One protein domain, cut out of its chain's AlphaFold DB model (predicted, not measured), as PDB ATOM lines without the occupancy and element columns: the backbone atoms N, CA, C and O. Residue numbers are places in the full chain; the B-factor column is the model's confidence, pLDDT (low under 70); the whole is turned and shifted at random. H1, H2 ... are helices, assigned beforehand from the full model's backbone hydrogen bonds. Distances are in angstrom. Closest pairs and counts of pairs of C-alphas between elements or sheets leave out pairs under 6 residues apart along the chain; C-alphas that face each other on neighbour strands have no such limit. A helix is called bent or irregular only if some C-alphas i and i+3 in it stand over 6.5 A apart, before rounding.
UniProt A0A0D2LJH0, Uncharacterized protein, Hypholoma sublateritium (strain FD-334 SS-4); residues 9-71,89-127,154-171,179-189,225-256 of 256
ATOM      1  N   GLU A   9      22.277  20.547 -36.137       90.00
ATOM      2  CA  GLU A   9      21.980  21.965 -36.350       90.00
ATOM      3  C   GLU A   9      22.968  22.820 -35.547       90.00
ATOM      4  O   GLU A   9      23.420  22.438 -34.462       90.00
ATOM      5  N   MET A  10      23.291  23.997 -36.082       91.00
ATOM      6  CA  MET A  10      24.035  25.029 -35.369       91.00
ATOM      7  C   MET A  10      23.518  25.217 -33.931       91.00
ATOM      8  O   MET A  10      22.314  25.267 -33.670       91.00
ATOM      9  N   GLY A  11      24.448  25.355 -32.981       92.19
ATOM     10  CA  GLY A  11      24.119  25.469 -31.562       92.19
ATOM     11  C   GLY A  11      23.144  26.614 -31.256       92.19
ATOM     12  O   GLY A  11      23.235  27.701 -31.824       92.19
ATOM     13  N   ARG A  12      22.240  26.395 -30.291       91.94
ATOM     14  CA  ARG A  12      21.167  27.345 -29.925       91.94
ATOM     15  C   ARG A  12      21.653  28.775 -29.671       91.94
ATOM     16  O   ARG A  12      20.989  29.721 -30.068       91.94
ATOM     17  N   PHE A  13      22.807  28.939 -29.022       93.88
ATOM     18  CA  PHE A  13      23.375  30.261 -28.739       93.88
ATOM     19  C   PHE A  13      23.762  31.020 -30.015       93.88
ATOM     20  O   PHE A  13      23.432  32.189 -30.171       93.88
ATOM     21  N   LEU A  14      24.429  30.329 -30.937       93.12
ATOM     22  CA  LEU A  14      24.839  30.867 -32.229       93.12
ATOM     23  C   LEU A  14      23.625  31.248 -33.081       93.12
ATOM     24  O   LEU A  14      23.576  32.337 -33.652       93.12
ATOM     25  N   ARG A  15      22.605  30.387 -33.072       93.12
ATOM     26  CA  ARG A  15      21.310  30.671 -33.687       93.12
ATOM     27  C   ARG A  15      20.668  31.940 -33.123       93.12
ATOM     28  O   ARG A  15      20.366  32.841 -33.897       93.12
ATOM     29  N   GLN A  16      20.572  32.050 -31.797       93.69
ATOM     30  CA  GLN A  16      19.997  33.219 -31.128       93.69
ATOM     31  C   GLN A  16      20.730  34.522 -31.484       93.69
ATOM     32  O   GLN A  16      20.101  35.569 -31.596       93.69
ATOM     33  N   ILE A  17      22.057  34.484 -31.660       95.44
ATOM     34  CA  ILE A  17      22.825  35.668 -32.068       95.44
ATOM     35  C   ILE A  17      22.346  36.165 -33.432       95.44
ATOM     36  O   ILE A  17      21.994  37.336 -33.552       95.44
ATOM     37  N   VAL A  18      22.315  35.289 -34.443       95.25
ATOM     38  CA  VAL A  18      21.866  35.649 -35.800       95.25
ATOM     39  C   VAL A  18      20.433  36.168 -35.757       95.25
ATOM     40  O   VAL A  18      20.139  37.228 -36.303       95.25
ATOM     41  N   GLU A  19      19.562  35.459 -35.048       93.19
ATOM     42  CA  GLU A  19      18.163  35.821 -34.854       93.19
ATOM     43  C   GLU A  19      17.991  37.234 -34.268       93.19
ATOM     44  O   GLU A  19      17.223  38.022 -34.820       93.19
ATOM     45  N   ASN A  20      18.763  37.606 -33.242       93.31
ATOM     46  CA  ASN A  20      18.721  38.953 -32.660       93.31
ATOM     47  C   ASN A  20      19.112  40.039 -33.679       93.31
ATOM     48  O   ASN A  20      18.455  41.076 -33.754       93.31
ATOM     49  N   TYR A  21      20.147  39.810 -34.498       94.62
ATOM     50  CA  TYR A  21      20.530  40.761 -35.552       94.62
ATOM     51  C   TYR A  21      19.414  40.940 -36.590       94.62
ATOM     52  O   TYR A  21      19.124  42.064 -37.005       94.62
ATOM     53  N   LEU A  22      18.759  39.845 -36.988       92.94
ATOM     54  CA  LEU A  22      17.651  39.881 -37.947       92.94
ATOM     55  C   LEU A  22      16.377  40.506 -37.351       92.94
ATOM     56  O   LEU A  22      15.617  41.147 -38.075       92.94
ATOM     57  N   GLU A  23      16.127  40.347 -36.051       89.44
ATOM     58  CA  GLU A  23      15.034  41.019 -35.331       89.44
ATOM     59  C   GLU A  23      15.252  42.536 -35.262       89.44
ATOM     60  O   GLU A  23      14.326  43.320 -35.476       89.44
ATOM     61  N   GLU A  24      16.493  42.962 -35.020       89.00
ATOM     62  CA  GLU A  24      16.872  44.375 -34.955       89.00
ATOM     63  C   GLU A  24      16.959  45.061 -36.330       89.00
ATOM     64  O   GLU A  24      17.228  46.262 -36.393       89.00
ATOM     65  N   GLY A  25      16.726  44.329 -37.426       90.44
ATOM     66  CA  GLY A  25      16.856  44.836 -38.795       90.44
ATOM     67  C   GLY A  25      18.308  45.047 -39.237       90.44
ATOM     68  O   GLY A  25      18.559  45.665 -40.268       90.44
ATOM     69  N   GLN A  26      19.280  44.531 -38.481       93.81
ATOM     70  CA  GLN A  26      20.707  44.576 -38.803       93.81
ATOM     71  C   GLN A  26      21.079  43.404 -39.722       93.81
ATOM     72  O   GLN A  26      21.918  42.561 -39.395       93.81
ATOM     73  N   PHE A  27      20.419  43.338 -40.879       95.44
ATOM     74  CA  PHE A  27      20.491  42.196 -41.792       95.44
ATOM     75  C   PHE A  27      21.919  41.902 -42.267       95.44
ATOM     76  O   PHE A  27      22.343  40.752 -42.225       95.44
ATOM     77  N   GLU A  28      22.686  42.928 -42.643       96.50
ATOM     78  CA  GLU A  28      24.074  42.774 -43.098       96.50
ATOM     79  C   GLU A  28      24.967  42.131 -42.026       96.50
ATOM     80  O   GLU A  28      25.704  41.187 -42.311       96.50
ATOM     81  N   SER A  29      24.859  42.583 -40.772       96.94
ATOM     82  CA  SER A  29      25.605  41.999 -39.651       96.94
ATOM     83  C   SER A  29      25.159  40.568 -39.356       96.94
ATOM     84  O   SER A  29      26.007  39.700 -39.162       96.94
ATOM     85  N   GLY A  30      23.850  40.298 -39.386       96.50
ATOM     86  CA  GLY A  30      23.313  38.946 -39.218       96.50
ATOM     87  C   GLY A  30      23.821  37.975 -40.286       96.50
ATOM     88  O   GLY A  30      24.252  36.872 -39.954       96.50
ATOM     89  N   ILE A  31      23.845  38.400 -41.554       98.06
ATOM     90  CA  ILE A  31      24.367  37.614 -42.683       98.06
ATOM     91  C   ILE A  31      25.873  37.386 -42.541       98.06
ATOM     92  O   ILE A  31      26.330  36.257 -42.701       98.06
ATOM     93  N   ALA A  32      26.650  38.420 -42.204       98.19
ATOM     94  CA  ALA A  32      28.096  38.291 -42.021       98.19
ATOM     95  C   ALA A  32      28.449  37.303 -40.899       98.19
ATOM     96  O   ALA A  32      29.369  36.499 -41.028       98.19
ATOM     97  N   ILE A  33      27.693  37.340 -39.802       97.50
ATOM     98  CA  ILE A  33      27.869  36.421 -38.678       97.50
ATOM     99  C   ILE A  33      27.447  34.998 -39.073       97.50
ATOM    100  O   ILE A  33      28.143  34.042 -38.743       97.50
ATOM    101  N   LEU A  34      26.365  34.844 -39.839       97.06
ATOM    102  CA  LEU A  34      25.945  33.546 -40.365       97.06
ATOM    103  C   LEU A  34      26.983  32.936 -41.330       97.06
ATOM    104  O   LEU A  34      27.228  31.734 -41.258       97.06
ATOM    105  N   ASP A  35      27.637  33.743 -42.172       97.94
ATOM    106  CA  ASP A  35      28.731  33.287 -43.046       97.94
ATOM    107  C   ASP A  35      29.952  32.816 -42.242       97.94
ATOM    108  O   ASP A  35      30.523  31.767 -42.526       97.94
ATOM    109  N   GLN A  36      30.307  33.528 -41.166       96.88
ATOM    110  CA  GLN A  36      31.396  33.119 -40.266       96.88
ATOM    111  C   GLN A  36      31.121  31.799 -39.534       96.88
ATOM    112  O   GLN A  36      32.060  31.099 -39.159       96.88
ATOM    113  N   MET A  37      29.850  31.459 -39.310       94.31
ATOM    114  CA  MET A  37      29.446  30.221 -38.635       94.31
ATOM    115  C   MET A  37      29.279  29.028 -39.572       94.31
ATOM    116  O   MET A  37      29.014  27.915 -39.114       94.31
ATOM    117  N   ARG A  38      29.412  29.242 -40.882       95.06
ATOM    118  CA  ARG A  38      29.282  28.189 -41.879       95.06
ATOM    119  C   ARG A  38      30.350  27.119 -41.664       95.06
ATOM    120  O   ARG A  38      31.541  27.404 -41.560       95.06
ATOM    121  N   SER A  39      29.916  25.868 -41.600       95.00
ATOM    122  CA  SER A  39      30.774  24.717 -41.340       95.00
ATOM    123  C   SER A  39      30.171  23.480 -42.008       95.00
ATOM    124  O   SER A  39      28.947  23.352 -42.023       95.00
ATOM    125  N   PRO A  40      30.990  22.555 -42.537       95.31
ATOM    126  CA  PRO A  40      30.488  21.271 -43.021       95.31
ATOM    127  C   PRO A  40      29.945  20.379 -41.893       95.31
ATOM    128  O   PRO A  40      29.129  19.502 -42.152       95.31
ATOM    129  N   ASP A  41      30.358  20.622 -40.645       94.56
ATOM    130  CA  ASP A  41      29.980  19.806 -39.484       94.56
ATOM    131  C   ASP A  41      28.666  20.255 -38.830       94.56
ATOM    132  O   ASP A  41      28.160  19.582 -37.933       94.56
ATOM    133  N   HIS A  42      28.122  21.405 -39.242       94.06
ATOM    134  CA  HIS A  42      26.892  21.962 -38.688       94.06
ATOM    135  C   HIS A  42      25.986  22.466 -39.804       94.06
ATOM    136  O   HIS A  42      26.414  23.253 -40.651       94.06
ATOM    137  N   LYS A  43      24.712  22.074 -39.782       94.12
ATOM    138  CA  LYS A  43      23.736  22.601 -40.740       94.12
ATOM    139  C   LYS A  43      23.155  23.941 -40.269       94.12
ATOM    140  O   LYS A  43      22.907  24.117 -39.068       94.12
ATOM    141  N   PRO A  44      22.938  24.898 -41.188       93.25
ATOM    142  CA  PRO A  44      22.259  26.143 -40.862       93.25
ATOM    143  C   PRO A  44      20.809  25.866 -40.454       93.25
ATOM    144  O   PRO A  44      20.187  24.906 -40.909       93.25
ATOM    145  N   SER A  45      20.251  26.733 -39.609       94.00
ATOM    146  CA  SER A  45      18.828  26.650 -39.282       94.00
ATOM    147  C   SER A  45      17.985  26.924 -40.527       94.00
ATOM    148  O   SER A  45      18.271  27.858 -41.279       94.00
ATOM    149  N   ILE A  46      16.912  26.155 -40.720       93.31
ATOM    150  CA  ILE A  46      16.025  26.290 -41.887       93.31
ATOM    151  C   ILE A  46      15.457  27.709 -41.994       93.31
ATOM    152  O   ILE A  46      15.369  28.261 -43.091       93.31
ATOM    153  N   ILE A  47      15.140  28.340 -40.859       93.19
ATOM    154  CA  ILE A  47      14.626  29.711 -40.859       93.19
ATOM    155  C   ILE A  47      15.649  30.722 -41.391       93.19
ATOM    156  O   ILE A  47      15.275  31.675 -42.070       93.19
ATOM    157  N   HIS A  48      16.944  30.496 -41.162       95.38
ATOM    158  CA  HIS A  48      17.988  31.355 -41.712       95.38
ATOM    159  C   HIS A  48      18.079  31.213 -43.228       95.38
ATOM    160  O   HIS A  48      18.169  32.223 -43.917       95.38
ATOM    161  N   ILE A  49      17.987  29.990 -43.754       96.94
ATOM    162  CA  ILE A  49      17.952  29.770 -45.204       96.94
ATOM    163  C   ILE A  49      16.719  30.442 -45.820       96.94
ATOM    164  O   ILE A  49      16.845  31.125 -46.831       96.94
ATOM    165  N   LEU A  50      15.552  30.353 -45.175       95.12
ATOM    166  CA  LEU A  50      14.346  31.061 -45.615       95.12
ATOM    167  C   LEU A  50      14.514  32.581 -45.637       95.12
ATOM    168  O   LEU A  50      14.118  33.225 -46.608       95.12
ATOM    169  N   HIS A  51      15.106  33.156 -44.589       95.75
ATOM    170  CA  HIS A  51      15.413  34.584 -44.547       95.75
ATOM    171  C   HIS A  51      16.362  34.979 -45.685       95.75
ATOM    172  O   HIS A  51      16.102  35.964 -46.370       95.75
ATOM    173  N   LEU A  52      17.418  34.197 -45.936       97.69
ATOM    174  CA  LEU A  52      18.359  34.455 -47.028       97.69
ATOM    175  C   LEU A  52      17.687  34.379 -48.399       97.69
ATOM    176  O   LEU A  52      17.871  35.293 -49.200       97.69
ATOM    177  N   ILE A  53      16.873  33.348 -48.652       97.56
ATOM    178  CA  ILE A  53      16.106  33.217 -49.900       97.56
ATOM    179  C   ILE A  53      15.207  34.439 -50.079       97.56
ATOM    180  O   ILE A  53      15.239  35.080 -51.125       97.56
ATOM    181  N   PHE A  54      14.452  34.815 -49.045       96.12
ATOM    182  CA  PHE A  54      13.557  35.963 -49.124       96.12
ATOM    183  C   PHE A  54      14.308  37.278 -49.385       96.12
ATOM    184  O   PHE A  54      13.902  38.045 -50.253       96.12
ATOM    185  N   ILE A  55      15.421  37.532 -48.689       97.06
ATOM    186  CA  ILE A  55      16.265  38.715 -48.920       97.06
ATOM    187  C   ILE A  55      16.806  38.708 -50.356       97.06
ATOM    188  O   ILE A  55      16.741  39.734 -51.028       97.06
ATOM    189  N   SER A  56      17.269  37.555 -50.850       97.81
ATOM    190  CA  SER A  56      17.886  37.416 -52.177       97.81
ATOM    191  C   SER A  56      16.949  37.682 -53.361       97.81
ATOM    192  O   SER A  56      17.440  37.951 -54.453       97.81
ATOM    193  N   LEU A  57      15.629  37.625 -53.140       96.50
ATOM    194  CA  LEU A  57      14.584  37.878 -54.140       96.50
ATOM    195  C   LEU A  57      14.280  39.368 -54.378       96.50
ATOM    196  O   LEU A  57      13.413  39.694 -55.190       96.50
ATOM    197  N   HIS A  58      14.913  40.269 -53.628       96.06
ATOM    198  CA  HIS A  58      14.748  41.711 -53.801       96.06
ATOM    199  C   HIS A  58      15.773  42.263 -54.790       96.06
ATOM    200  O   HIS A  58      16.843  41.687 -54.990       96.06
ATOM    201  N   SER A  59      15.459  43.416 -55.380       95.12
ATOM    202  CA  SER A  59      16.340  44.055 -56.349       95.12
ATOM    203  C   SER A  59      17.635  44.537 -55.703       95.12
ATOM    204  O   SER A  59      17.620  45.304 -54.742       95.12
ATOM    205  N   SER A  60      18.776  44.148 -56.269       95.88
ATOM    206  CA  SER A  60      20.100  44.605 -55.830       95.88
ATOM    207  C   SER A  60      20.472  45.992 -56.371       95.88
ATOM    208  O   SER A  60      21.578  46.469 -56.131       95.88
ATOM    209  N   LEU A  61      19.572  46.655 -57.104       96.06
ATOM    210  CA  LEU A  61      19.832  47.963 -57.712       96.06
ATOM    211  C   LEU A  61      19.527  49.136 -56.774       96.06
ATOM    212  O   LEU A  61      20.083  50.220 -56.945       96.06
ATOM    213  N   HIS A  62      18.630  48.943 -55.809       94.31
ATOM    214  CA  HIS A  62      18.152  50.003 -54.929       94.31
ATOM    215  C   HIS A  62      17.794  49.467 -53.543       94.31
ATOM    216  O   HIS A  62      17.522  48.281 -53.360       94.31
ATOM    217  N   ASP A  63      17.788  50.364 -52.562       94.19
ATOM    218  CA  ASP A  63      17.330  50.048 -51.214       94.19
ATOM    219  C   ASP A  63      15.866  49.595 -51.248       94.19
ATOM    220  O   ASP A  63      14.996  50.293 -51.776       94.19
ATOM    221  N   THR A  64      15.584  48.437 -50.652       92.50
ATOM    222  CA  THR A  64      14.227  47.891 -50.585       92.50
ATOM    223  C   THR A  64      13.666  48.005 -49.177       92.50
ATOM    224  O   THR A  64      14.228  47.498 -48.209       92.50
ATOM    225  N   ARG A  65      12.515  48.660 -49.057       90.81
ATOM    226  CA  ARG A  65      11.775  48.793 -47.804       90.81
ATOM    227  C   ARG A  65      10.866  47.589 -47.582       90.81
ATOM    228  O   ARG A  65      10.005  47.309 -48.407       90.81
ATOM    229  N   LEU A  66      11.028  46.908 -46.449       88.00
ATOM    230  CA  LEU A  66      10.184  45.778 -46.043       88.00
ATOM    231  C   LEU A  66       8.903  46.217 -45.319       88.00
ATOM    232  O   LEU A  66       8.022  45.390 -45.059       88.00
ATOM    233  N   ASP A  67       8.789  47.502 -44.971       82.62
ATOM    234  CA  ASP A  67       7.575  48.081 -44.420       82.62
ATOM    235  C   ASP A  67       6.578  48.426 -45.538       82.62
ATOM    236  O   ASP A  67       6.766  49.329 -46.345       82.62
ATOM    237  N   GLU A  68       5.467  47.691 -45.557       61.12
ATOM    238  CA  GLU A  68       4.389  47.780 -46.550       61.12
ATOM    239  C   GLU A  68       3.669  49.127 -46.656       61.12
ATOM    240  O   GLU A  68       2.730  49.253 -47.445       61.12
ATOM    241  N   SER A  69       4.018  50.139 -45.859       58.50
ATOM    242  CA  SER A  69       3.188  51.337 -45.821       58.50
ATOM    243  C   SER A  69       3.112  52.032 -47.174       58.50
ATOM    244  O   SER A  69       2.093  52.680 -47.406       58.50
ATOM    245  N   GLY A  70       4.109  51.889 -48.068       55.50
ATOM    246  CA  GLY A  70       4.125  52.405 -49.456       55.50
ATOM    247  C   GLY A  70       3.996  53.932 -49.585       55.50
ATOM    248  O   GLY A  70       4.364  54.538 -50.582       55.50
ATOM    249  N   THR A  71       3.504  54.566 -48.535       58.59
ATOM    250  CA  THR A  71       3.632  55.951 -48.184       58.59
ATOM    251  C   THR A  71       4.984  56.046 -47.519       58.59
ATOM    252  O   THR A  71       5.205  55.461 -46.452       58.59
ATOM    253  N   VAL A  89      13.118  56.972 -30.492       63.69
ATOM    254  CA  VAL A  89      13.954  55.752 -30.582       63.69
ATOM    255  C   VAL A  89      13.154  54.536 -31.072       63.69
ATOM    256  O   VAL A  89      13.677  53.658 -31.754       63.69
ATOM    257  N   LYS A  90      11.855  54.477 -30.757       64.62
ATOM    258  CA  LYS A  90      10.974  53.408 -31.241       64.62
ATOM    259  C   LYS A  90      10.620  53.567 -32.727       64.62
ATOM    260  O   LYS A  90      10.329  52.566 -33.372       64.62
ATOM    261  N   GLN A  91      10.647  54.794 -33.249       61.72
ATOM    262  CA  GLN A  91      10.445  55.101 -34.667       61.72
ATOM    263  C   GLN A  91      11.743  54.984 -35.478       61.72
ATOM    264  O   GLN A  91      11.705  54.514 -36.602       61.72
ATOM    265  N   SER A  92      12.914  55.298 -34.921       56.34
ATOM    266  CA  SER A  92      14.185  55.099 -35.639       56.34
ATOM    267  C   SER A  92      14.531  53.617 -35.842       56.34
ATOM    268  O   SER A  92      15.253  53.286 -36.772       56.34
ATOM    269  N   LYS A  93      13.978  52.715 -35.017       57.69
ATOM    270  CA  LYS A  93      14.030  51.255 -35.221       57.69
ATOM    271  C   LYS A  93      13.117  50.743 -36.354       57.69
ATOM    272  O   LYS A  93      13.039  49.536 -36.543       57.69
ATOM    273  N   SER A  94      12.366  51.601 -37.058       58.34
ATOM    274  CA  SER A  94      11.249  51.149 -37.906       58.34
ATOM    275  C   SER A  94      11.511  51.099 -39.408       58.34
ATOM    276  O   SER A  94      10.600  50.716 -40.135       58.34
ATOM    277  N   ALA A  95      12.694  51.478 -39.895       66.25
ATOM    278  CA  ALA A  95      13.003  51.355 -41.315       66.25
ATOM    279  C   ALA A  95      13.718  50.021 -41.559       66.25
ATOM    280  O   ALA A  95      14.936  49.918 -41.441       66.25
ATOM    281  N   LEU A  96      12.936  48.984 -41.850       87.56
ATOM    282  CA  LEU A  96      13.450  47.678 -42.256       87.56
ATOM    283  C   LEU A  96      13.884  47.782 -43.715       87.56
ATOM    284  O   LEU A  96      13.103  47.506 -44.622       87.56
ATOM    285  N   ILE A  97      15.100  48.276 -43.920       91.94
ATOM    286  CA  ILE A  97      15.663  48.510 -45.246       91.94
ATOM    287  C   ILE A  97      16.648  47.388 -45.561       91.94
ATOM    288  O   ILE A  97      17.582  47.135 -44.801       91.94
ATOM    289  N   LEU A  98      16.447  46.738 -46.700       94.62
ATOM    290  CA  LEU A  98      17.430  45.873 -47.330       94.62
ATOM    291  C   LEU A  98      18.286  46.720 -48.263       94.62
ATOM    292  O   LEU A  98      17.808  47.186 -49.297       94.62
ATOM    293  N   SER A  99      19.549  46.920 -47.894       96.31
ATOM    294  CA  SER A  99      20.511  47.561 -48.787       96.31
ATOM    295  C   SER A  99      20.919  46.609 -49.922       96.31
ATOM    296  O   SER A  99      20.968  45.392 -49.705       96.31
ATOM    297  N   PRO A 100      21.314  47.123 -51.100       97.56
ATOM    298  CA  PRO A 100      21.935  46.338 -52.166       97.56
ATOM    299  C   PRO A 100      23.037  45.392 -51.679       97.56
ATOM    300  O   PRO A 100      23.077  44.224 -52.059       97.56
ATOM    301  N   ASN A 101      23.896  45.869 -50.772       98.00
ATOM    302  CA  ASN A 101      24.979  45.067 -50.201       98.00
ATOM    303  C   ASN A 101      24.452  43.891 -49.375       98.00
ATOM    304  O   ASN A 101      24.993  42.794 -49.473       98.00
ATOM    305  N   THR A 102      23.384  44.102 -48.601       97.69
ATOM    306  CA  THR A 102      22.722  43.038 -47.830       97.69
ATOM    307  C   THR A 102      22.184  41.956 -48.762       97.69
ATOM    308  O   THR A 102      22.383  40.769 -48.509       97.69
ATOM    309  N   ILE A 103      21.541  42.361 -49.860       98.19
ATOM    310  CA  ILE A 103      20.976  41.446 -50.858       98.19
ATOM    311  C   ILE A 103      22.095  40.625 -51.505       98.19
ATOM    312  O   ILE A 103      22.052  39.398 -51.475       98.19
ATOM    313  N   VAL A 104      23.151  41.280 -51.995       98.44
ATOM    314  CA  VAL A 104      24.312  40.606 -52.601       98.44
ATOM    315  C   VAL A 104      25.040  39.703 -51.596       98.44
ATOM    316  O   VAL A 104      25.526  38.632 -51.962       98.44
ATOM    317  N   ALA A 105      25.119  40.091 -50.323       98.50
ATOM    318  CA  ALA A 105      25.704  39.255 -49.278       98.50
ATOM    319  C   ALA A 105      24.864  37.993 -49.026       98.50
ATOM    320  O   ALA A 105      25.427  36.902 -48.944       98.50
ATOM    321  N   ALA A 106      23.531  38.115 -48.971       98.50
ATOM    322  CA  ALA A 106      22.635  36.966 -48.840       98.50
ATOM    323  C   ALA A 106      22.768  36.011 -50.033       98.50
ATOM    324  O   ALA A 106      22.897  34.802 -49.853       98.50
ATOM    325  N   GLN A 107      22.810  36.575 -51.241       98.44
ATOM    326  CA  GLN A 107      23.036  35.859 -52.491       98.44
ATOM    327  C   GLN A 107      24.343  35.047 -52.456       98.44
ATOM    328  O   GLN A 107      24.349  33.830 -52.628       98.44
ATOM    329  N   ARG A 108      25.469  35.690 -52.133       98.56
ATOM    330  CA  ARG A 108      26.764  35.001 -52.009       98.56
ATOM    331  C   ARG A 108      26.743  33.911 -50.943       98.56
ATOM    332  O   ARG A 108      27.285  32.833 -51.166       98.56
ATOM    333  N   LEU A 109      26.110  34.176 -49.801       98.56
ATOM    334  CA  LEU A 109      26.031  33.212 -48.709       98.56
ATOM    335  C   LEU A 109      25.221  31.963 -49.095       98.56
ATOM    336  O   LEU A 109      25.591  30.857 -48.710       98.56
ATOM    337  N   LEU A 110      24.162  32.108 -49.893       98.56
ATOM    338  CA  LEU A 110      23.387  30.974 -50.403       98.56
ATOM    339  C   LEU A 110      24.240  30.020 -51.257       98.56
ATOM    340  O   LEU A 110      24.200  28.809 -51.031       98.56
ATOM    341  N   PHE A 111      25.060  30.542 -52.174       98.56
ATOM    342  CA  PHE A 111      26.021  29.730 -52.940       98.56
ATOM    343  C   PHE A 111      27.128  29.147 -52.052       98.56
ATOM    344  O   PHE A 111      27.473  27.968 -52.142       98.56
ATOM    345  N   SER A 112      27.640  29.938 -51.109       98.31
ATOM    346  CA  SER A 112      28.590  29.457 -50.108       98.31
ATOM    347  C   SER A 112      28.036  28.261 -49.325       98.31
ATOM    348  O   SER A 112      28.771  27.299 -49.100       98.31
ATOM    349  N   PHE A 113      26.754  28.259 -48.953       98.06
ATOM    350  CA  PHE A 113      26.136  27.113 -48.285       98.06
ATOM    351  C   PHE A 113      26.101  25.865 -49.160       98.06
ATOM    352  O   PHE A 113      26.423  24.796 -48.643       98.06
ATOM    353  N   ILE A 114      25.812  25.985 -50.463       97.94
ATOM    354  CA  ILE A 114      25.905  24.845 -51.390       97.94
ATOM    355  C   ILE A 114      27.299  24.232 -51.302       97.94
ATOM    356  O   ILE A 114      27.421  23.016 -51.198       97.94
ATOM    357  N   SER A 115      28.362  25.044 -51.286       97.19
ATOM    358  CA  SER A 115      29.740  24.538 -51.244       97.19
ATOM    359  C   SER A 115      30.085  23.767 -49.959       97.19
ATOM    360  O   SER A 115      30.838  22.796 -50.035       97.19
ATOM    361  N   THR A 116      29.522  24.145 -48.807       97.00
ATOM    362  CA  THR A 116      29.897  23.578 -47.495       97.00
ATOM    363  C   THR A 116      28.936  22.564 -46.914       97.00
ATOM    364  O   THR A 116      29.375  21.736 -46.125       97.00
ATOM    365  N   ASN A 117      27.652  22.628 -47.246       96.44
ATOM    366  CA  ASN A 117      26.626  21.807 -46.616       96.44
ATOM    367  C   ASN A 117      26.020  20.828 -47.622       96.44
ATOM    368  O   ASN A 117      26.163  20.984 -48.836       96.44
ATOM    369  N   SER A 118      25.352  19.792 -47.110       95.12
ATOM    370  CA  SER A 118      24.631  18.857 -47.969       95.12
ATOM    371  C   SER A 118      23.469  19.583 -48.661       95.12
ATOM    372  O   SER A 118      22.732  20.307 -47.979       95.12
ATOM    373  N   PRO A 119      23.229  19.361 -49.967       96.19
ATOM    374  CA  PRO A 119      22.057  19.897 -50.655       96.19
ATOM    375  C   PRO A 119      20.744  19.568 -49.940       96.19
ATOM    376  O   PRO A 119      19.865  20.420 -49.851       96.19
ATOM    377  N   SER A 120      20.646  18.381 -49.333       93.81
ATOM    378  CA  SER A 120      19.482  17.951 -48.551       93.81
ATOM    379  C   SER A 120      19.174  18.858 -47.355       93.81
ATOM    380  O   SER A 120      18.005  19.093 -47.050       93.81
ATOM    381  N   ASP A 121      20.207  19.375 -46.679       93.88
ATOM    382  CA  ASP A 121      20.051  20.231 -45.497       93.88
ATOM    383  C   ASP A 121      19.505  21.606 -45.889       93.88
ATOM    384  O   ASP A 121      18.685  22.192 -45.183       93.88
ATOM    385  N   ILE A 122      19.938  22.104 -47.047       95.56
ATOM    386  CA  ILE A 122      19.526  23.393 -47.603       95.56
ATOM    387  C   ILE A 122      18.129  23.277 -48.223       95.56
ATOM    388  O   ILE A 122      17.256  24.107 -47.965       95.56
ATOM    389  N   ALA A 123      17.886  22.215 -48.995       94.88
ATOM    390  CA  ALA A 123      16.619  21.958 -49.672       94.88
ATOM    391  C   ALA A 123      15.452  21.743 -48.695       94.88
ATOM    392  O   ALA A 123      14.297  21.957 -49.062       94.88
ATOM    393  N   ALA A 124      15.726  21.397 -47.432       91.88
ATOM    394  CA  ALA A 124      14.711  21.328 -46.383       91.88
ATOM    395  C   ALA A 124      13.989  22.671 -46.145       91.88
ATOM    396  O   ALA A 124      12.851  22.677 -45.668       91.88
ATOM    397  N   ALA A 125      14.621  23.794 -46.506       93.25
ATOM    398  CA  ALA A 125      14.031  25.129 -46.457       93.25
ATOM    399  C   ALA A 125      13.165  25.477 -47.677       93.25
ATOM    400  O   ALA A 125      12.568  26.549 -47.709       93.25
ATOM    401  N   LEU A 126      13.099  24.615 -48.692       94.31
ATOM    402  CA  LEU A 126      12.348  24.888 -49.910       94.31
ATOM    403  C   LEU A 126      10.892  24.412 -49.807       94.31
ATOM    404  O   LEU A 126      10.578  23.454 -49.085       94.31
ATOM    405  N   PRO A 127       9.971  25.040 -50.561       90.38
ATOM    406  CA  PRO A 127       8.627  24.514 -50.719       90.38
ATOM    407  C   PRO A 127       8.664  23.108 -51.310       90.38
ATOM    408  O   PRO A 127       9.381  22.829 -52.271       90.38
ATOM    409  N   ASP A 154       9.708  36.389 -33.609       76.38
ATOM    410  CA  ASP A 154       9.142  37.716 -33.895       76.38
ATOM    411  C   ASP A 154      10.129  38.592 -34.693       76.38
ATOM    412  O   ASP A 154      10.366  39.751 -34.361       76.38
ATOM    413  N   SER A 155      10.735  38.046 -35.758       81.38
ATOM    414  CA  SER A 155      11.477  38.881 -36.711       81.38
ATOM    415  C   SER A 155      10.498  39.551 -37.671       81.38
ATOM    416  O   SER A 155       9.580  38.900 -38.182       81.38
ATOM    417  N   PRO A 156      10.720  40.824 -38.028       78.69
ATOM    418  CA  PRO A 156       9.892  41.492 -39.020       78.69
ATOM    419  C   PRO A 156       9.862  40.802 -40.388       78.69
ATOM    420  O   PRO A 156       8.857  40.889 -41.094       78.69
ATOM    421  N   ILE A 157      10.938  40.091 -40.740       88.50
ATOM    422  CA  ILE A 157      11.042  39.348 -41.997       88.50
ATOM    423  C   ILE A 157      10.475  37.927 -41.882       88.50
ATOM    424  O   ILE A 157      10.089  37.354 -42.893       88.50
ATOM    425  N   TYR A 158      10.324  37.383 -40.665       89.25
ATOM    426  CA  TYR A 158       9.906  35.993 -40.431       89.25
ATOM    427  C   TYR A 158       8.591  35.653 -41.125       89.25
ATOM    428  O   TYR A 158       8.497  34.648 -41.827       89.25
ATOM    429  N   ASN A 159       7.568  36.499 -40.964       84.62
ATOM    430  CA  ASN A 159       6.258  36.259 -41.573       84.62
ATOM    431  C   ASN A 159       6.335  36.300 -43.105       84.62
ATOM    432  O   ASN A 159       5.686  35.499 -43.777       84.62
ATOM    433  N   GLN A 160       7.153  37.205 -43.648       88.00
ATOM    434  CA  GLN A 160       7.325  37.379 -45.087       88.00
ATOM    435  C   GLN A 160       8.128  36.220 -45.691       88.00
ATOM    436  O   GLN A 160       7.743  35.673 -46.716       88.00
ATOM    437  N   SER A 161       9.187  35.763 -45.024       90.62
ATOM    438  CA  SER A 161       9.959  34.595 -45.454       90.62
ATOM    439  C   SER A 161       9.188  33.291 -45.266       90.62
ATOM    440  O   SER A 161       9.274  32.400 -46.103       90.62
ATOM    441  N   SER A 162       8.359  33.184 -44.228       87.88
ATOM    442  CA  SER A 162       7.469  32.031 -44.036       87.88
ATOM    443  C   SER A 162       6.417  31.918 -45.147       87.88
ATOM    444  O   SER A 162       5.909  30.824 -45.395       87.88
ATOM    445  N   ALA A 163       6.122  33.010 -45.863       87.81
ATOM    446  CA  ALA A 163       5.289  32.982 -47.062       87.81
ATOM    447  C   ALA A 163       5.859  32.068 -48.153       87.81
ATOM    448  O   ALA A 163       5.080  31.439 -48.871       87.81
ATOM    449  N   LEU A 164       7.193  31.944 -48.233       91.38
ATOM    450  CA  LEU A 164       7.872  31.047 -49.171       91.38
ATOM    451  C   LEU A 164       7.335  29.629 -49.028       91.38
ATOM    452  O   LEU A 164       6.928  29.033 -50.023       91.38
ATOM    453  N   MET A 165       7.193  29.149 -47.791       88.81
ATOM    454  CA  MET A 165       6.718  27.798 -47.477       88.81
ATOM    455  C   MET A 165       5.252  27.546 -47.835       88.81
ATOM    456  O   MET A 165       4.824  26.395 -47.876       88.81
ATOM    457  N   ASN A 166       4.475  28.599 -48.100       86.00
ATOM    458  CA  ASN A 166       3.095  28.474 -48.566       86.00
ATOM    459  C   ASN A 166       2.994  28.321 -50.092       86.00
ATOM    460  O   ASN A 166       1.900  28.087 -50.608       86.00
ATOM    461  N   SER A 167       4.111  28.445 -50.813       89.75
ATOM    462  CA  SER A 167       4.170  28.208 -52.257       89.75
ATOM    463  C   SER A 167       4.021  26.714 -52.552       89.75
ATOM    464  O   SER A 167       4.495  25.870 -51.793       89.75
ATOM    465  N   ARG A 168       3.373  26.354 -53.662       87.69
ATOM    466  CA  ARG A 168       3.168  24.943 -54.048       87.69
ATOM    467  C   ARG A 168       4.442  24.282 -54.563       87.69
ATOM    468  O   ARG A 168       4.558  23.059 -54.538       87.69
ATOM    469  N   SER A 169       5.358  25.083 -55.090       90.50
ATOM    470  CA  SER A 169       6.652  24.645 -55.598       90.50
ATOM    471  C   SER A 169       7.660  25.787 -55.531       90.50
ATOM    472  O   SER A 169       7.288  26.960 -55.447       90.50
ATOM    473  N   VAL A 170       8.946  25.441 -55.620       94.25
ATOM    474  CA  VAL A 170      10.049  26.410 -55.755       94.25
ATOM    475  C   VAL A 170       9.869  27.334 -56.963       94.25
ATOM    476  O   VAL A 170      10.214  28.508 -56.900       94.25
ATOM    477  N   TRP A 171       9.249  26.843 -58.041       93.94
ATOM    478  CA  TRP A 171       9.035  27.607 -59.271       93.94
ATOM    479  C   TRP A 171       8.018  28.738 -59.110       93.94
ATOM    480  O   TRP A 171       8.061  29.713 -59.850       93.94
ATOM    481  N   THR A 179       7.597  38.614 -54.522       90.69
ATOM    482  CA  THR A 179       7.931  39.360 -53.293       90.69
ATOM    483  C   THR A 179       6.866  40.393 -52.954       90.69
ATOM    484  O   THR A 179       6.355  40.400 -51.838       90.69
ATOM    485  N   ARG A 180       6.425  41.185 -53.940       88.69
ATOM    486  CA  ARG A 180       5.331  42.157 -53.781       88.69
ATOM    487  C   ARG A 180       4.047  41.500 -53.268       88.69
ATOM    488  O   ARG A 180       3.416  42.020 -52.353       88.69
ATOM    489  N   ARG A 181       3.660  40.355 -53.838       87.69
ATOM    490  CA  ARG A 181       2.475  39.599 -53.403       87.69
ATOM    491  C   ARG A 181       2.654  38.990 -52.011       87.69
ATOM    492  O   ARG A 181       1.726  39.030 -51.208       87.69
ATOM    493  N   ALA A 182       3.828  38.436 -51.717       87.75
ATOM    494  CA  ALA A 182       4.151  37.867 -50.412       87.75
ATOM    495  C   ALA A 182       4.098  38.941 -49.317       87.75
ATOM    496  O   ALA A 182       3.479  38.726 -48.276       87.75
ATOM    497  N   MET A 183       4.650  40.125 -49.586       86.44
ATOM    498  CA  MET A 183       4.544  41.276 -48.694       86.44
ATOM    499  C   MET A 183       3.075  41.643 -48.451       86.44
ATOM    500  O   MET A 183       2.675  41.669 -47.295       86.44
ATOM    501  N   GLN A 184       2.242  41.756 -49.497       84.19
ATOM    502  CA  GLN A 184       0.812  42.114 -49.374       84.19
ATOM    503  C   GLN A 184      -0.017  41.160 -48.516       84.19
ATOM    504  O   GLN A 184      -0.995  41.565 -47.880       84.19
ATOM    505  N   VAL A 185       0.330  39.874 -48.521       81.81
ATOM    506  CA  VAL A 185      -0.413  38.855 -47.774       81.81
ATOM    507  C   VAL A 185       0.093  38.733 -46.335       81.81
ATOM    508  O   VAL A 185      -0.714  38.535 -45.425       81.81
ATOM    509  N   PHE A 186       1.406  38.863 -46.123       78.75
ATOM    510  CA  PHE A 186       2.075  38.549 -44.852       78.75
ATOM    511  C   PHE A 186       2.733  39.758 -44.172       78.75
ATOM    512  O   PHE A 186       3.473  39.604 -43.197       78.75
ATOM    513  N   GLY A 187       2.466  40.963 -44.666       70.38
ATOM    514  CA  GLY A 187       3.008  42.202 -44.141       70.38
ATOM    515  C   GLY A 187       2.593  42.475 -42.701       70.38
ATOM    516  O   GLY A 187       1.585  41.977 -42.186       70.38
ATOM    517  N   THR A 188       3.426  43.251 -42.004       62.34
ATOM    518  CA  THR A 188       3.279  43.423 -40.558       62.34
ATOM    519  C   THR A 188       1.920  44.061 -40.209       62.34
ATOM    520  O   THR A 188       1.561  45.120 -40.727       62.34
ATOM    521  N   PRO A 189       1.142  43.477 -39.279       56.28
ATOM    522  CA  PRO A 189      -0.239  43.892 -39.008       56.28
ATOM    523  C   PRO A 189      -0.386  45.294 -38.386       56.28
ATOM    524  O   PRO A 189      -1.510  45.756 -38.181       56.28
ATOM    525  N   ASP A 225      14.255  40.154 -60.848       95.12
ATOM    526  CA  ASP A 225      15.073  39.994 -59.637       95.12
ATOM    527  C   ASP A 225      15.233  38.520 -59.190       95.12
ATOM    528  O   ASP A 225      15.893  38.228 -58.197       95.12
ATOM    529  N   SER A 226      14.615  37.560 -59.891       96.44
ATOM    530  CA  SER A 226      14.583  36.136 -59.501       96.44
ATOM    531  C   SER A 226      15.585  35.252 -60.250       96.44
ATOM    532  O   SER A 226      15.726  34.077 -59.909       96.44
ATOM    533  N   TRP A 227      16.311  35.795 -61.234       96.62
ATOM    534  CA  TRP A 227      17.320  35.048 -61.998       96.62
ATOM    535  C   TRP A 227      18.425  34.465 -61.120       96.62
ATOM    536  O   TRP A 227      18.796  33.307 -61.297       96.62
ATOM    537  N   PHE A 228      18.882  35.230 -60.127       97.56
ATOM    538  CA  PHE A 228      19.848  34.750 -59.143       97.56
ATOM    539  C   PHE A 228      19.352  33.473 -58.441       97.56
ATOM    540  O   PHE A 228      20.088  32.497 -58.313       97.56
ATOM    541  N   LEU A 229      18.091  33.467 -57.986       97.69
ATOM    542  CA  LEU A 229      17.550  32.328 -57.249       97.69
ATOM    543  C   LEU A 229      17.379  31.109 -58.161       97.69
ATOM    544  O   LEU A 229      17.573  29.986 -57.706       97.69
ATOM    545  N   LEU A 230      17.040  31.316 -59.437       97.81
ATOM    546  CA  LEU A 230      17.002  30.238 -60.423       97.81
ATOM    547  C   LEU A 230      18.381  29.586 -60.583       97.81
ATOM    548  O   LEU A 230      18.470  28.364 -60.514       97.81
ATOM    549  N   GLU A 231      19.435  30.383 -60.765       98.19
ATOM    550  CA  GLU A 231      20.813  29.885 -60.882       98.19
ATOM    551  C   GLU A 231      21.219  29.088 -59.637       98.19
ATOM    552  O   GLU A 231      21.698  27.960 -59.740       98.19
ATOM    553  N   TRP A 232      20.918  29.621 -58.452       98.31
ATOM    554  CA  TRP A 232      21.174  28.940 -57.187       98.31
ATOM    555  C   TRP A 232      20.399  27.617 -57.041       98.31
ATOM    556  O   TRP A 232      20.959  26.626 -56.576       98.31
ATOM    557  N   LEU A 233      19.123  27.568 -57.450       98.06
ATOM    558  CA  LEU A 233      18.324  26.335 -57.432       98.06
ATOM    559  C   LEU A 233      18.898  25.271 -58.373       98.06
ATOM    560  O   LEU A 233      18.902  24.093 -58.021       98.06
ATOM    561  N   VAL A 234      19.369  25.679 -59.554       97.88
ATOM    562  CA  VAL A 234      20.017  24.773 -60.509       97.88
ATOM    563  C   VAL A 234      21.282  24.185 -59.894       97.88
ATOM    564  O   VAL A 234      21.377  22.963 -59.816       97.88
ATOM    565  N   GLU A 235      22.186  25.013 -59.357       98.38
ATOM    566  CA  GLU A 235      23.427  24.522 -58.735       98.38
ATOM    567  C   GLU A 235      23.143  23.591 -57.542       98.38
ATOM    568  O   GLU A 235      23.781  22.547 -57.382       98.38
ATOM    569  N   LEU A 236      22.135  23.919 -56.723       97.81
ATOM    570  CA  LEU A 236      21.715  23.078 -55.603       97.81
ATOM    571  C   LEU A 236      21.255  21.689 -56.074       97.81
ATOM    572  O   LEU A 236      21.644  20.682 -55.478       97.81
ATOM    573  N   PHE A 237      20.427  21.623 -57.121       97.00
ATOM    574  CA  PHE A 237      19.898  20.362 -57.642       97.00
ATOM    575  C   PHE A 237      20.934  19.553 -58.423       97.00
ATOM    576  O   PHE A 237      20.934  18.327 -58.322       97.00
ATOM    577  N   GLU A 238      21.828  20.205 -59.162       97.44
ATOM    578  CA  GLU A 238      22.945  19.536 -59.835       97.44
ATOM    579  C   GLU A 238      23.861  18.863 -58.814       97.44
ATOM    580  O   GLU A 238      24.144  17.670 -58.929       97.44
ATOM    581  N   LYS A 239      24.225  19.578 -57.742       97.12
ATOM    582  CA  LYS A 239      25.040  19.012 -56.665       97.12
ATOM    583  C   LYS A 239      24.350  17.846 -55.952       97.12
ATOM    584  O   LYS A 239      25.006  16.866 -55.599       97.12
ATOM    585  N   ASP A 240      23.040  17.932 -55.727       95.69
ATOM    586  CA  ASP A 240      22.267  16.819 -55.160       95.69
ATOM    587  C   ASP A 240      22.307  15.591 -56.084       95.69
ATOM    588  O   ASP A 240      22.617  14.482 -55.642       95.69
ATOM    589  N   ALA A 241      22.096  15.794 -57.388       94.12
ATOM    590  CA  ALA A 241      22.145  14.733 -58.388       94.12
ATOM    591  C   ALA A 241      23.529  14.064 -58.473       94.12
ATOM    592  O   ALA A 241      23.606  12.835 -58.547       94.12
ATOM    593  N   GLU A 242      24.617  14.837 -58.401       95.44
ATOM    594  CA  GLU A 242      25.989  14.316 -58.358       95.44
ATOM    595  C   GLU A 242      26.224  13.416 -57.137       95.44
ATOM    596  O   GLU A 242      26.802  12.332 -57.260       95.44
ATOM    597  N   ILE A 243      25.745  13.826 -55.957       93.38
ATOM    598  CA  ILE A 243      25.866  13.039 -54.722       93.38
ATOM    599  C   ILE A 243      25.074  11.732 -54.837       93.38
ATOM    600  O   ILE A 243      25.592  10.669 -54.482       93.38
ATOM    601  N   VAL A 244      23.846  11.785 -55.358       91.88
ATOM    602  CA  VAL A 244      23.002  10.598 -55.584       91.88
ATOM    603  C   VAL A 244      23.669   9.637 -56.575       91.88
ATOM    604  O   VAL A 244      23.739   8.432 -56.315       91.88
ATOM    605  N   GLN A 245      24.234  10.161 -57.668       92.44
ATOM    606  CA  GLN A 245      24.955   9.370 -58.665       92.44
ATOM    607  C   GLN A 245      26.213   8.715 -58.077       92.44
ATOM    608  O   GLN A 245      26.456   7.529 -58.308       92.44
ATOM    609  N   ALA A 246      26.995   9.450 -57.281       93.00
ATOM    610  CA  ALA A 246      28.192   8.928 -56.620       93.00
ATOM    611  C   ALA A 246      27.875   7.813 -55.605       93.00
ATOM    612  O   ALA A 246      28.700   6.929 -55.375       93.00
ATOM    613  N   GLN A 247      26.671   7.821 -55.024       91.81
ATOM    614  CA  GLN A 247      26.180   6.761 -54.140       91.81
ATOM    615  C   GLN A 247      25.688   5.513 -54.893       91.81
ATOM    616  O   GLN A 247      25.346   4.516 -54.255       91.81
ATOM    617  N   GLY A 248      25.660   5.539 -56.231       88.31
ATOM    618  CA  GLY A 248      25.176   4.433 -57.057       88.31
ATOM    619  C   GLY A 248      23.664   4.219 -56.961       88.31
ATOM    620  O   GLY A 248      23.177   3.141 -57.299       88.31
ATOM    621  N   LEU A 249      22.920   5.216 -56.477       82.62
ATOM    622  CA  LEU A 249      21.465   5.197 -56.513       82.62
ATOM    623  C   LEU A 249      21.041   5.514 -57.948       82.62
ATOM    624  O   LEU A 249      21.295   6.608 -58.452       82.62
ATOM    625  N   GLU A 250      20.443   4.534 -58.629       76.50
ATOM    626  CA  GLU A 250      19.950   4.718 -59.991       76.50
ATOM    627  C   GLU A 250      18.927   5.858 -60.015       76.50
ATOM    628  O   GLU A 250      17.912   5.836 -59.312       76.50
ATOM    629  N   THR A 251      19.194   6.878 -60.827       65.44
ATOM    630  CA  THR A 251      18.200   7.904 -61.118       65.44
ATOM    631  C   THR A 251      17.064   7.248 -61.903       65.44
ATOM    632  O   THR A 251      17.297   6.454 -62.814       65.44
ATOM    633  N   PHE A 252      15.813   7.558 -61.554       62.78
ATOM    634  CA  PHE A 252      14.592   6.950 -62.116       62.78
ATOM    635  C   PHE A 252      14.372   7.191 -63.633       62.78
ATOM    636  O   PHE A 252      13.265   7.016 -64.133       62.78
ATOM    637  N   SER A 253      15.399   7.577 -64.395       54.66
ATOM    638  CA  SER A 253      15.330   7.814 -65.842       54.66
ATOM    639  C   SER A 253      15.335   6.532 -66.690       54.66
ATOM    640  O   SER A 253      15.191   6.608 -67.906       54.66
ATOM    641  N   SER A 254      15.432   5.350 -66.073       46.91
ATOM    642  CA  SER A 254      15.461   4.053 -66.773       46.91
ATOM    643  C   SER A 254      14.065   3.454 -67.014       46.91
ATOM    644  O   SER A 254      13.872   2.248 -66.875       46.91
ATOM    645  N   ILE A 255      13.074   4.282 -67.352       46.44
ATOM    646  CA  ILE A 255      11.762   3.816 -67.826       46.44
ATOM    647  C   ILE A 255      11.588   4.315 -69.263       46.44
ATOM    648  O   ILE A 255      10.964   5.343 -69.516       46.44
ATOM    649  N   THR A 256      12.229   3.599 -70.186       42.12
ATOM    650  CA  THR A 256      11.907   3.578 -71.625       42.12
ATOM    651  C   THR A 256      10.744   2.644 -71.903       42.12
ATOM    652  O   THR A 256      10.761   1.533 -71.322       42.12
TER     653      THR A 256
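AT A GLANCE: This is residues 9 to 71, 89 to 127, 154 to 171, 179 to 189 and 225 to 256 of the 256 residues of an uncharacterized protein of Hypholoma sublateritium (strain FD-334 SS-4) (UniProt A0A0D2LJH0). Four helices, H1, H2, H5 and H9, stand in a curved row, each at a shallow tilt to the next, and H3 slants across the hollow side of that row at the core. H7 packs on H3, with H8 beyond it; little H4 lies far out at one end, and the tail after H9 lies at the other. The 163 printed residues include nine named helices, H1 to H9 in chain order, and no named strand: the class is all helix. By its radius of gyration of the C-alphas, 16.9 A, the whole is compact, yet elongated in outline, spanning 62 by 35 by 26 A.

HOW THE PARTS SIT: Start at H1, residues 12 to 23, and H2, residues 27 to 36: this helical hairpin runs opposite ways at a shallow tilt of 25 degrees, and its closest C-alphas, Tyr 21 and Gly 30, are 4.9 A apart. H3, residues 46 to 56, is near H1 and H2. H4, residues 89 to 92, touches no helix. H5, residues 100 to 116, touches H2, the same way at a shallow tilt of 23 degrees, closest at C-alphas 28 and 102, 4.9 A. H5 also touches H3 at a steep tilt of 46 degrees, with C-alphas 56 and 103 closest at 5.2 A. H7, residues 158 to 162, touches H3 at C-alphas 54 and 161, 5.3 A, and H8, residues 179 to 186, touches H7 at C-alphas 160 and 186, 5.4 A. H9, residues 225 to 246, touches H5, the same way at 6 degrees, a shallow tilt, closest at C-alphas 114 and 236, 6.2 A; it touches H6, residues 119 to 123, at C-alphas 119 and 240, 5.5 A. H9 and H3 only just touch, with 3 pairs of C-alphas within 8 A, the closest Ser 56 and Leu 229. Every O i to N i+4 pair is within hydrogen-bond range in H1, H2, H3, H5, H6, H7 and H8, and 17 of 18 are in H9; H4 is too short for one.

IN THESE COORDINATES: Find C-alpha 12 at (21.167, 27.345, -29.925), where H1 begins its 15.9 A. H2 is 14.3 A long, H3 15.3 A and H5 24.6 A. H9 runs 33.9 A to C-alpha 246 at (28.192, 8.928, -56.620); it is irregular, with C-alphas 225 and 228 7.1 A apart.

THE WHOLE: The farthest C-alphas, Val 89 and Thr 256, are 66.4 A apart. Four cuts leave C-alpha gaps of 20.4 A from 71 to 89, 21.4 A from 127 to 154, 13.2 A from 171 to 179 and 26.0 A from 189 to 225. No link printed whole is long. Residues 68 to 71, 89 to 95, 188 to 189 and 251 to 256 have pLDDT under 70.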